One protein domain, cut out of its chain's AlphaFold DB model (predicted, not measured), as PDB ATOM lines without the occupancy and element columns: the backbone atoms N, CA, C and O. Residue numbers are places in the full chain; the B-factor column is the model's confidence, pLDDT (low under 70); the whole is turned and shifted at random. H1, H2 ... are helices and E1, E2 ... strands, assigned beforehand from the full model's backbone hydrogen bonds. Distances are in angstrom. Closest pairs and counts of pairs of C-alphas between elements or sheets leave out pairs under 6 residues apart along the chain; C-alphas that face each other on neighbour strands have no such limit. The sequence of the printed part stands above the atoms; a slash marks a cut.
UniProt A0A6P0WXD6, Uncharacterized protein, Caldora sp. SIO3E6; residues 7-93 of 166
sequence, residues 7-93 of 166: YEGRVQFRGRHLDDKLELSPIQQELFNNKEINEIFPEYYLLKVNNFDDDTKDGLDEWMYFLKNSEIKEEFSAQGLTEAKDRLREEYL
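AT A GLANCE: This is residues 7 to 93 of the 166 residues of an uncharacterized protein of Caldora sp. SIO3E6 (UniProt A0A6P0WXD6). This is an open, drawn-out structure: a short two-strand ladder of E1 and E2 lies near the middle, the two longest helices, H3 and H4, lie side by side toward one end, and a wide loop with the small helices H1 and H2 makes the other. In that loop, residues 15 to 20 stick out free at the tip. The printed part has 87 residues, with four named helices and two named strands in the order E1, H1, H2, E2, H3, H4; the sheet, in the order E1 - E2, is antiparallel. The class is mostly helix, though under half of the residues are in named elements. The whole is only just extended, close to loose, with a radius of gyration of the C-alphas of 18.4 A, and it is elongated, spanning 50 by 30 by 25 A.

HOW THE PARTS SIT: E1, residues 7 to 9, and E2, residues 44 to 47, are antiparallel neighbours, at 161 degrees between their directions. C-alphas 8 and 45 face each other at 4.9 A. N 9 and O 44, 2.8 A apart, and N 46 and O 7, 2.9 A apart, are within hydrogen-bond range. H1, residues 26 to 31, and H2, residues 37 to 40, are apart. H1 is also apart from E2, and H2 from E1. H3, residues 59 to 69, and H4, residues 81 to 92, are close but not clearly touching; their closest C-alphas, those of Trp 63 and Leu 81, are 6.8 A apart. They run the same way at a shallow tilt of 19 degrees. Both are apart from E1, H1 and H2. In H1 and H3 every O i to N i+4 pair is within hydrogen-bond range, in H4 5 of 8 are, and H2 is too short for such a pair.

IN THESE COORDINATES: E1 begins at C-alpha 7, at (32.517, -4.114, 31.224). H1 begins at Pro 26, at (53.515, 19.682, 29.876), and H2 has four residues, Ile 37 to Ile 40. E2 runs from Tyr 44 to Leu 47, 9.7 A from first to last C-alpha. H3, Gly 59 to Asn 69, is 15.3 A long. H4, Leu 81 to Tyr 92, is 16.7 A long and ends at (49.533, -26.236, 19.252).

THE WHOLE: The C-alphas farthest apart, those of Leu 18 and Leu 93, are 54.0 A apart. The printed part has no cut. The links from E1 to H1, E2 to H3 and H3 to H4 are long; those from H1 to H2 and H2 to E2 are tight. The mean pLDDT of the printed part is 75.3, and 18 residues are under 70: residues 42 to 43, 47, 49 to 54 and 85 to 93.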
ATOM      1  N   TYR A   7      32.541  -5.278  30.344       76.69
ATOM      2  CA  TYR A   7      32.517  -4.114  31.224       76.69
ATOM      3  C   TYR A   7      33.837  -3.356  31.099       76.69
ATOM      4  O   TYR A   7      34.898  -3.915  31.365       76.69
ATOM      5  N   GLU A   8      33.764  -2.083  30.714       80.38
ATOM      6  CA  GLU A   8      34.920  -1.192  30.574       80.38
ATOM      7  C   GLU A   8      35.236  -0.507  31.913       80.38
ATOM      8  O   GLU A   8      34.400   0.192  32.496       80.38
ATOM      9  N   GLY A   9      36.452  -0.707  32.416       74.31
ATOM     10  CA  GLY A   9      36.975  -0.047  33.604       74.31
ATOM     11  C   GLY A   9      37.873   1.127  33.230       74.31
ATOM     12  O   GLY A   9      39.030   0.932  32.861       74.31
ATOM     13  N   ARG A  10      37.373   2.357  33.396       74.44
ATOM     14  CA  ARG A  10      38.193   3.569  33.256       74.44
ATOM     15  C   ARG A  10      38.876   3.909  34.571       74.44
ATOM     16  O   ARG A  10      38.212   4.147  35.580       74.44
ATOM     17  N   VAL A  11      40.203   3.971  34.551       74.44
ATOM     18  CA  VAL A  11      41.000   4.339  35.725       74.44
ATOM     19  C   VAL A  11      41.191   5.851  35.763       74.44
ATOM     20  O   VAL A  11      41.644   6.459  34.798       74.44
ATOM     21  N   GLN A  12      40.863   6.462  36.899       81.69
ATOM     22  CA  GLN A  12      41.167   7.862  37.189       81.69
ATOM     23  C   GLN A  12      41.930   7.947  38.506       81.69
ATOM     24  O   GLN A  12      41.532   7.346  39.504       81.69
ATOM     25  N   PHE A  13      43.016   8.715  38.515       83.69
ATOM     26  CA  PHE A  13      43.823   8.939  39.709       83.69
ATOM     27  C   PHE A  13      43.450  10.283  40.330       83.69
ATOM     28  O   PHE A  13      43.452  11.305  39.643       83.69
ATOM     29  N   ARG A  14      43.136  10.272  41.628       89.31
ATOM     30  CA  ARG A  14      42.807  11.470  42.408       89.31
ATOM     31  C   ARG A  14      43.706  11.611  43.627       89.31
ATOM     32  O   ARG A  14      44.017  10.617  44.292       89.31
ATOM     33  N   GLY A  15      44.105  12.842  43.932       89.06
ATOM     34  CA  GLY A  15      44.898  13.167  45.109       89.06
ATOM     35  C   GLY A  15      44.103  12.965  46.398       89.06
ATOM     36  O   GLY A  15      43.050  13.558  46.597       89.06
ATOM     37  N   ARG A  16      44.623  12.166  47.338       88.75
ATOM     38  CA  ARG A  16      43.933  11.857  48.610       88.75
ATOM     39  C   ARG A  16      43.624  13.095  49.469       88.75
ATOM     40  O   ARG A  16      42.677  13.067  50.243       88.75
ATOM     41  N   HIS A  17      44.445  14.139  49.380       89.38
ATOM     42  CA  HIS A  17      44.339  15.319  50.247       89.38
ATOM     43  C   HIS A  17      43.719  16.533  49.554       89.38
ATOM     44  O   HIS A  17      43.090  17.346  50.221       89.38
ATOM     45  N   LEU A  18      43.921  16.666  48.242       86.56
ATOM     46  CA  LEU A  18      43.505  17.827  47.454       86.56
ATOM     47  C   LEU A  18      42.310  17.517  46.535       86.56
ATOM     48  O   LEU A  18      41.743  18.444  45.971       86.56
ATOM     49  N   ASP A  19      41.927  16.236  46.409       85.50
ATOM     50  CA  ASP A  19      40.894  15.716  45.496       85.50
ATOM     51  C   ASP A  19      41.055  16.192  44.038       85.50
ATOM     52  O   ASP A  19      40.101  16.277  43.263       85.50
ATOM     53  N   ASP A  20      42.291  16.495  43.648       88.69
ATOM     54  CA  ASP A  20      42.662  16.909  42.307       88.69
ATOM     55  C   ASP A  20      42.869  15.696  41.393       88.69
ATOM     56  O   ASP A  20      43.349  14.639  41.815       88.69
ATOM     57  N   LYS A  21      42.476  15.833  40.120       87.44
ATOM     58  CA  LYS A  21      42.746  14.823  39.089       87.44
ATOM     59  C   LYS A  21      44.239  14.863  38.779       87.44
ATOM     60  O   LYS A  21      44.789  15.929  38.518       87.44
ATOM     61  N   LEU A  22      44.883  13.700  38.768       84.62
ATOM     62  CA  LEU A  22      46.249  13.605  38.274       84.62
ATOM     63  C   LEU A  22      46.243  13.881  36.764       84.62
ATOM     64  O   LEU A  22      45.539  13.210  36.007       84.62
ATOM     65  N   GLU A  23      47.044  14.848  36.339       86.31
ATOM     66  CA  GLU A  23      47.245  15.205  34.937       86.31
ATOM     67  C   GLU A  23      48.722  15.073  34.571       86.31
ATOM     68  O   GLU A  23      49.609  15.134  35.428       86.31
ATOM     69  N   LEU A  24      48.998  14.859  33.286       81.50
ATOM     70  CA  LEU A  24      50.369  14.851  32.795       81.50
ATOM     71  C   LEU A  24      50.949  16.259  32.853       81.50
ATOM     72  O   LEU A  24      50.296  17.225  32.458       81.50
ATOM     73  N   SER A  25      52.212  16.359  33.260       77.81
ATOM     74  CA  SER A  25      52.965  17.604  33.100       77.81
ATOM     75  C   SER A  25      53.110  17.974  31.613       77.81
ATOM     76  O   SER A  25      53.078  17.084  30.760       77.81
ATOM     77  N   PRO A  26      53.356  19.252  31.269       78.56
ATOM     78  CA  PRO A  26      53.515  19.682  29.876       78.56
ATOM     79  C   PRO A  26      54.569  18.880  29.093       78.56
ATOM     80  O   PRO A  26      54.367  18.545  27.933       78.56
ATOM     81  N   ILE A  27      55.667  18.494  29.754       76.69
ATOM     82  CA  ILE A  27      56.735  17.674  29.159       76.69
ATOM     83  C   ILE A  27      56.237  16.254  28.855       76.69
ATOM     84  O   ILE A  27      56.560  15.680  27.818       76.69
ATOM     85  N   GLN A  28      55.450  15.667  29.759       72.50
ATOM     86  CA  GLN A  28      54.875  14.339  29.547       72.50
ATOM     87  C   GLN A  28      53.809  14.361  28.447       72.50
ATOM     88  O   GLN A  28      53.729  13.406  27.682       72.50
ATOM     89  N   GLN A  29      53.038  15.442  28.321       78.25
ATOM     90  CA  GLN A  29      52.074  15.594  27.230       78.25
ATOM     91  C   GLN A  29      52.775  15.569  25.864       78.25
ATOM     92  O   GLN A  29      52.363  14.805  24.999       78.25
ATOM     93  N   GLU A  30      53.890  16.286  25.691       72.69
ATOM     94  CA  GLU A  30      54.669  16.218  24.444       72.69
ATOM     95  C   GLU A  30      55.249  14.818  24.179       72.69
ATOM     96  O   GLU A  30      55.191  14.332  23.051       72.69
ATOM     97  N   LEU A  31      55.762  14.133  25.210       73.44
ATOM     98  CA  LEU A  31      56.328  12.781  25.075       73.44
ATOM     99  C   LEU A  31      55.282  11.709  24.737       73.44
ATOM    100  O   LEU A  31      55.605  10.732  24.061       73.44
ATOM    101  N   PHE A  32      54.044  11.881  25.203       76.81
ATOM    102  CA  PHE A  32      52.944  10.939  24.990       76.81
ATOM    103  C   PHE A  32      51.925  11.424  23.948       76.81
ATOM    104  O   PHE A  32      50.812  10.904  23.910       76.81
ATOM    105  N   ASN A  33      52.287  12.376  23.078       79.00
ATOM    106  CA  ASN A  33      51.418  12.912  22.017       79.00
ATOM    107  C   ASN A  33      50.051  13.419  22.527       79.00
ATOM    108  O   ASN A  33      49.016  13.139  21.928       79.00
ATOM    109  N   ASN A  34      50.048  14.172  23.627       70.00
ATOM    110  CA  ASN A  34      48.873  14.772  24.273       70.00
ATOM    111  C   ASN A  34      47.811  13.773  24.753       70.00
ATOM    112  O   ASN A  34      46.645  14.137  24.893       70.00
ATOM    113  N   LYS A  35      48.210  12.529  25.025       75.25
ATOM    114  CA  LYS A  35      47.333  11.543  25.652       75.25
ATOM    115  C   LYS A  35      46.957  11.930  27.081       75.25
ATOM    116  O   LYS A  35      47.761  12.519  27.805       75.25
ATOM    117  N   GLU A  36      45.764  11.550  27.514       74.31
ATOM    118  CA  GLU A  36      45.383  11.574  28.923       74.31
ATOM    119  C   GLU A  36      46.039  10.413  29.698       74.31
ATOM    120  O   GLU A  36      46.463   9.402  29.137       74.31
ATOM    121  N   ILE A  37      46.117  10.534  31.029       76.62
ATOM    122  CA  ILE A  37      46.731   9.510  31.894       76.62
ATOM    123  C   ILE A  37      46.088   8.129  31.703       76.62
ATOM    124  O   ILE A  37      46.790   7.119  31.664       76.62
ATOM    125  N   ASN A  38      44.767   8.072  31.558       72.12
ATOM    126  CA  ASN A  38      44.029   6.829  31.326       72.12
ATOM    127  C   ASN A  38      44.325   6.183  29.964       72.12
ATOM    128  O   ASN A  38      44.037   5.007  29.811       72.12
ATOM    129  N   GLU A  39      44.908   6.911  29.010       73.12
ATOM    130  CA  GLU A  39      45.314   6.380  27.698       73.12
ATOM    131  C   GLU A  39      46.777   5.894  27.679       73.12
ATOM    132  O   GLU A  39      47.248   5.329  26.685       73.12
ATOM    133  N   ILE A  40      47.525   6.166  28.756       73.62
ATOM    134  CA  ILE A  40      48.907   5.704  28.963       73.62
ATOM    135  C   ILE A  40      48.924   4.433  29.808       73.62
ATOM    136  O   ILE A  40      49.724   3.530  29.562       73.62
ATOM    137  N   PHE A  41      48.066   4.374  30.823       71.94
ATOM    138  CA  PHE A  41      47.931   3.206  31.683       71.94
ATOM    139  C   PHE A  41      46.970   2.176  31.081       71.94
ATOM    140  O   PHE A  41      46.130   2.526  30.257       71.94
ATOM    141  N   PRO A  42      47.096   0.894  31.466       67.12
ATOM    142  CA  PRO A  42      46.238  -0.155  30.935       67.12
ATOM    143  C   PRO A  42      44.756   0.107  31.232       67.12
ATOM    144  O   PRO A  42      44.380   0.429  32.363       67.12
ATOM    145  N   GLU A  43      43.922  -0.100  30.215       69.56
ATOM    146  CA  GLU A  43      42.470  -0.206  30.353       69.56
ATOM    147  C   GLU A  43      42.096  -1.629  30.770       69.56
ATOM    148  O   GLU A  43      42.610  -2.610  30.227       69.56
ATOM    149  N   TYR A  44      41.192  -1.754  31.742       73.62
ATOM    150  CA  TYR A  44      40.738  -3.055  32.222       73.62
ATOM    151  C   TYR A  44      39.360  -3.369  31.651       73.62
ATOM    152  O   TYR A  44      38.399  -2.655  31.927       73.62
ATOM    153  N   TYR A  45      39.252  -4.476  30.921       72.62
ATOM    154  CA  TYR A  45      37.975  -5.030  30.480       72.62
ATOM    155  C   TYR A  45      37.645  -6.248  31.345       72.62
ATOM    156  O   TYR A  45      38.434  -7.190  31.437       72.62
ATOM    157  N   LEU A  46      36.490  -6.228  32.011       73.12
ATOM    158  CA  LEU A  46      35.975  -7.378  32.753       73.12
ATOM    159  C   LEU A  46      34.958  -8.120  31.897       73.12
ATOM    160  O   LEU A  46      34.019  -7.531  31.363       73.12
ATOM    161  N   LEU A  47      35.149  -9.430  31.798       69.81
ATOM    162  CA  LEU A  47      34.442 -10.273  30.849       69.81
ATOM    163  C   LEU A  47      33.602 -11.300  31.594       69.81
ATOM    164  O   LEU A  47      34.124 -12.151  32.320       69.81
ATOM    165  N   LYS A  48      32.283 -11.239  31.414       71.44
ATOM    166  CA  LYS A  48      31.356 -12.191  32.032       71.44
ATOM    167  C   LYS A  48      31.025 -13.324  31.060       71.44
ATOM    168  O   LYS A  48      29.938 -13.375  30.488       71.44
ATOM    169  N   VAL A  49      31.962 -14.261  30.933       62.75
ATOM    170  CA  VAL A  49      31.929 -15.365  29.952       62.75
ATOM    171  C   VAL A  49      30.657 -16.225  30.043       62.75
ATOM    172  O   VAL A  49      30.120 -16.636  29.020       62.75
ATOM    173  N   ASN A  50      30.109 -16.433  31.246       61.97
ATOM    174  CA  ASN A  50      28.907 -17.259  31.452       61.97
ATOM    175  C   ASN A  50      27.621 -16.681  30.833       61.97
ATOM    176  O   ASN A  50      26.634 -17.399  30.729       61.97
ATOM    177  N   ASN A  51      27.620 -15.399  30.461       62.94
ATOM    178  CA  ASN A  51      26.471 -14.722  29.858       62.94
ATOM    179  C   ASN A  51      26.717 -14.372  28.378       62.94
ATOM    180  O   ASN A  51      25.975 -13.564  27.826       62.94
ATOM    181  N   PHE A  52      27.780 -14.908  27.765       66.94
ATOM    182  CA  PHE A  52      28.069 -14.683  26.352       66.94
ATOM    183  C   PHE A  52      27.287 -15.680  25.502       66.94
ATOM    184  O   PHE A  52      27.619 -16.868  25.474       66.94
ATOM    185  N   ASP A  53      26.269 -15.166  24.815       66.75
ATOM    186  CA  ASP A  53      25.330 -15.924  23.982       66.75
ATOM    187  C   ASP A  53      25.913 -16.302  22.600       66.75
ATOM    188  O   ASP A  53      25.169 -16.670  21.696       66.75
ATOM    189  N   ASP A  54      27.240 -16.196  22.425       68.38
ATOM    190  CA  ASP A  54      27.976 -16.490  21.183       68.38
ATOM    191  C   ASP A  54      27.529 -15.662  19.953       68.38
ATOM    192  O   ASP A  54      27.868 -15.986  18.813       68.38
ATOM    193  N   ASP A  55      26.801 -14.568  20.200       73.31
ATOM    194  CA  ASP A  55      26.356 -13.575  19.221       73.31
ATOM    195  C   ASP A  55      27.369 -12.422  19.154       73.31
ATOM    196  O   ASP A  55      27.492 -11.642  20.100       73.31
ATOM    197  N   THR A  56      28.115 -12.339  18.052       71.81
ATOM    198  CA  THR A  56      29.183 -11.353  17.848       71.81
ATOM    199  C   THR A  56      28.669 -10.136  17.090       71.81
ATOM    200  O   THR A  56      28.250 -10.268  15.938       71.81
ATOM    201  N   LYS A  57      28.700  -8.947  17.705       75.62
ATOM    202  CA  LYS A  57      28.161  -7.713  17.095       75.62
ATOM    203  C   LYS A  57      29.235  -6.749  16.624       75.62
ATOM    204  O   LYS A  57      28.979  -5.946  15.729       75.62
ATOM    205  N   ASP A  58      30.408  -6.819  17.231       78.75
ATOM    206  CA  ASP A  58      31.567  -6.016  16.883       78.75
ATOM    207  C   ASP A  58      32.859  -6.839  16.983       78.75
ATOM    208  O   ASP A  58      32.857  -8.004  17.380       78.75
ATOM    209  N   GLY A  59      33.983  -6.224  16.613       79.69
ATOM    210  CA  GLY A  59      35.271  -6.910  16.636       79.69
ATOM    211  C   GLY A  59      35.710  -7.355  18.036       79.69
ATOM    212  O   GLY A  59      36.452  -8.326  18.148       79.69
ATOM    213  N   LEU A  60      35.258  -6.692  19.107       79.38
ATOM    214  CA  LEU A  60      35.584  -7.105  20.473       79.38
ATOM    215  C   LEU A  60      34.832  -8.388  20.836       79.38
ATOM    216  O   LEU A  60      35.432  -9.299  21.407       79.38
ATOM    217  N   ASP A  61      33.562  -8.498  20.447       78.56
ATOM    218  CA  ASP A  61      32.796  -9.733  20.618       78.56
ATOM    219  C   ASP A  61      33.407 -10.903  19.825       78.56
ATOM    220  O   ASP A  61      33.415 -12.037  20.304       78.56
ATOM    221  N   GLU A  62      33.963 -10.653  18.636       82.06
ATOM    222  CA  GLU A  62      34.675 -11.678  17.856       82.06
ATOM    223  C   GLU A  62      35.936 -12.184  18.585       82.06
ATOM    224  O   GLU A  62      36.154 -13.396  18.685       82.06
ATOM    225  N   TRP A  63      36.729 -11.281  19.180       79.50
ATOM    226  CA  TRP A  63      37.845 -11.652  20.064       79.50
ATOM    227  C   TRP A  63      37.372 -12.460  21.277       79.50
ATOM    228  O   TRP A  63      38.019 -13.433  21.669       79.50
ATOM    229  N   MET A  64      36.228 -12.094  21.852       77.50
ATOM    230  CA  MET A  64      35.622 -12.799  22.980       77.50
ATOM    231  C   MET A  64      35.160 -14.210  22.625       77.50
ATOM    232  O   MET A  64      35.423 -15.147  23.385       77.50
ATOM    233  N   TYR A  65      34.513 -14.377  21.470       78.44
ATOM    234  CA  TYR A  65      34.128 -15.688  20.954       78.44
ATOM    235  C   TYR A  65      35.357 -16.574  20.779       78.44
ATOM    236  O   TYR A  65      35.358 -17.721  21.228       78.44
ATOM    237  N   PHE A  66      36.415 -16.032  20.176       79.38
ATOM    238  CA  PHE A  66      37.656 -16.764  19.989       79.38
ATOM    239  C   PHE A  66      38.300 -17.166  21.323       79.38
ATOM    240  O   PHE A  66      38.658 -18.326  21.486       79.38
ATOM    241  N   LEU A  67      38.391 -16.272  22.312       76.31
ATOM    242  CA  LEU A  67      38.964 -16.602  23.628       76.31
ATOM    243  C   LEU A  67      38.164 -17.674  24.386       76.31
ATOM    244  O   LEU A  67      38.735 -18.432  25.169       76.31
ATOM    245  N   LYS A  68      36.845 -17.730  24.180       75.06
ATOM    246  CA  LYS A  68      35.960 -18.719  24.812       75.06
ATOM    247  C   LYS A  68      36.012 -20.077  24.108       75.06
ATOM    248  O   LYS A  68      36.041 -21.104  24.781       75.06
ATOM    249  N   ASN A  69      35.976 -20.077  22.776       76.94
ATOM    250  CA  ASN A  69      35.751 -21.277  21.964       76.94
ATOM    251  C   ASN A  69      37.014 -21.770  21.237       76.94
ATOM    252  O   ASN A  69      36.989 -22.837  20.626       76.94
ATOM    253  N   SER A  70      38.108 -21.006  21.286       74.62
ATOM    254  CA  SER A  70      39.355 -21.240  20.542       74.62
ATOM    255  C   SER A  70      39.144 -21.410  19.032       74.62
ATOM    256  O   SER A  70      39.916 -22.082  18.351       74.62
ATOM    257  N   GLU A  71      38.092 -20.789  18.498       79.12
ATOM    258  CA  GLU A  71      37.669 -20.883  17.103       79.12
ATOM    259  C   GLU A  71      37.520 -19.479  16.506       79.12
ATOM    260  O   GLU A  71      36.962 -18.578  17.131       79.12
ATOM    261  N   ILE A  72      38.014 -19.302  15.280       79.94
ATOM    262  CA  ILE A  72      37.840 -18.079  14.492       79.94
ATOM    263  C   ILE A  72      36.964 -18.444  13.306       79.94
ATOM    264  O   ILE A  72      37.395 -19.225  12.453       79.94
ATOM    265  N   LYS A  73      35.751 -17.889  13.270       81.38
ATOM    266  CA  LYS A  73      34.833 -18.086  12.150       81.38
ATOM    267  C   LYS A  73      35.294 -17.281  10.935       81.38
ATOM    268  O   LYS A  73      35.959 -16.258  11.078       81.38
ATOM    269  N   GLU A  74      34.946 -17.744   9.739       78.69
ATOM    270  CA  GLU A  74      35.368 -17.114   8.476       78.69
ATOM    271  C   GLU A  74      34.753 -15.717   8.284       78.69
ATOM    272  O   GLU A  74      35.315 -14.873   7.591       78.69
ATOM    273  N   GLU A  75      33.610 -15.456   8.919       83.31
ATOM    274  CA  GLU A  75      32.933 -14.161   8.922       83.31
ATOM    275  C   GLU A  75      33.571 -13.107   9.844       83.31
ATOM    276  O   GLU A  75      33.164 -11.946   9.786       83.31
ATOM    277  N   PHE A  76      34.550 -13.476  10.678       84.75
ATOM    278  CA  PHE A  76      35.176 -12.534  11.607       84.75
ATOM    279  C   PHE A  76      36.084 -11.544  10.880       84.75
ATOM    280  O   PHE A  76      36.894 -11.901  10.021       84.75
ATOM    281  N   SER A  77      35.955 -10.274  11.254       83.44
ATOM    282  CA  SER A  77      36.627  -9.140  10.613       83.44
ATOM    283  C   SER A  77      37.498  -8.323  11.574       83.44
ATOM    284  O   SER A  77      38.123  -7.341  11.163       83.44
ATOM    285  N   ALA A  78      37.577  -8.735  12.842       85.38
ATOM    286  CA  ALA A  78      38.341  -8.080  13.884       85.38
ATOM    287  C   ALA A  78      39.819  -7.976  13.510       85.38
ATOM    288  O   ALA A  78      40.512  -8.957  13.218       85.38
ATOM    289  N   GLN A  79      40.324  -6.746  13.562       82.25
ATOM    290  CA  GLN A  79      41.713  -6.453  13.257       82.25
ATOM    291  C   GLN A  79      42.645  -7.257  14.176       82.25
ATOM    292  O   GLN A  79      42.505  -7.241  15.397       82.25
ATOM    293  N   GLY A  80      43.614  -7.949  13.575       77.38
ATOM    294  CA  GLY A  80      44.618  -8.736  14.295       77.38
ATOM    295  C   GLY A  80      44.163 -10.134  14.725       77.38
ATOM    296  O   GLY A  80      45.016 -10.924  15.118       77.38
ATOM    297  N   LEU A  81      42.877 -10.487  14.597       79.50
ATOM    298  CA  LEU A  81      42.382 -11.815  14.980       79.50
ATOM    299  C   LEU A  81      42.952 -12.911  14.064       79.50
ATOM    300  O   LEU A  81      43.360 -13.970  14.533       79.50
ATOM    301  N   THR A  82      43.099 -12.617  12.770       74.31
ATOM    302  CA  THR A  82      43.791 -13.493  11.810       74.31
ATOM    303  C   THR A  82      45.261 -13.701  12.176       74.31
ATOM    304  O   THR A  82      45.752 -14.820  12.121       74.31
ATOM    305  N   GLU A  83      45.964 -12.651  12.608       75.62
ATOM    306  CA  GLU A  83      47.361 -12.777  13.043       75.62
ATOM    307  C   GLU A  83      47.465 -13.553  14.368       75.62
ATOM    308  O   GLU A  83      48.376 -14.360  14.555       75.62
ATOM    309  N   ALA A  84      46.505 -13.370  15.277       70.25
ATOM    310  CA  ALA A  84      46.419 -14.150  16.505       70.25
ATOM    311  C   ALA A  84      46.081 -15.622  16.256       70.25
ATOM    312  O   ALA A  84      46.593 -16.458  16.989       70.25
ATOM    313  N   LYS A  85      45.327 -15.966  15.203       68.44
ATOM    314  CA  LYS A  85      45.155 -17.358  14.744       68.44
ATOM    315  C   LYS A  85      46.505 -18.030  14.507       68.44
ATOM    316  O   LYS A  85      46.733 -19.152  14.957       68.44
ATOM    317  N   ASP A  86      47.396 -17.330  13.814       66.94
ATOM    318  CA  ASP A  86      48.707 -17.849  13.432       66.94
ATOM    319  C   ASP A  86      49.684 -17.878  14.610       66.94
ATOM    320  O   ASP A  86      50.494 -18.797  14.715       66.94
ATOM    321  N   ARG A  87      49.585 -16.911  15.532       65.56
ATOM    322  CA  ARG A  87      50.413 -16.871  16.748       65.56
ATOM    323  C   ARG A  87      49.919 -17.796  17.857       65.56
ATOM    324  O   ARG A  87      50.738 -18.364  18.546       65.56
ATOM    325  N   LEU A  88      48.619 -18.000  18.042       61.62
ATOM    326  CA  LEU A  88      48.090 -18.925  19.058       61.62
ATOM    327  C   LEU A  88      48.055 -20.372  18.565       61.62
ATOM    328  O   LEU A  88      48.019 -21.294  19.373       61.62
ATOM    329  N   ARG A  89      48.214 -20.601  17.253       57.75
ATOM    330  CA  ARG A  89      48.721 -21.880  16.732       57.75
ATOM    331  C   ARG A  89      50.046 -22.291  17.379       57.75
ATOM    332  O   ARG A  89      50.320 -23.484  17.412       57.75
ATOM    333  N   GLU A  90      50.821 -21.349  17.924       50.50
ATOM    334  CA  GLU A  90      52.032 -21.632  18.698       50.50
ATOM    335  C   GLU A  90      51.767 -22.528  19.921       50.50
ATOM    336  O   GLU A  90      52.583 -23.389  20.240       50.50
ATOM    337  N   GLU A  91      50.597 -22.402  20.561       51.31
ATOM    338  CA  GLU A  91      50.181 -23.290  21.661       51.31
ATOM    339  C   GLU A  91      49.908 -24.729  21.195       51.31
ATOM    340  O   GLU A  91      49.920 -25.655  22.004       51.31
ATOM    341  N   TYR A  92      49.711 -24.930  19.889       56.84
ATOM    342  CA  TYR A  92      49.533 -26.236  19.252       56.84
ATOM    343  C   TYR A  92      50.810 -26.746  18.562       56.84
ATOM    344  O   TYR A  92      50.762 -27.782  17.895       56.84
ATOM    345  N   LEU A  93      51.940 -26.042  18.694       57.94
ATOM    346  CA  LEU A  93      53.216 -26.483  18.130       57.94
ATOM    347  C   LEU A  93      53.775 -27.670  18.909       57.94
ATOM    348  O   LEU A  93      53.695 -27.741  20.138       57.94
TER     349      LEU A  93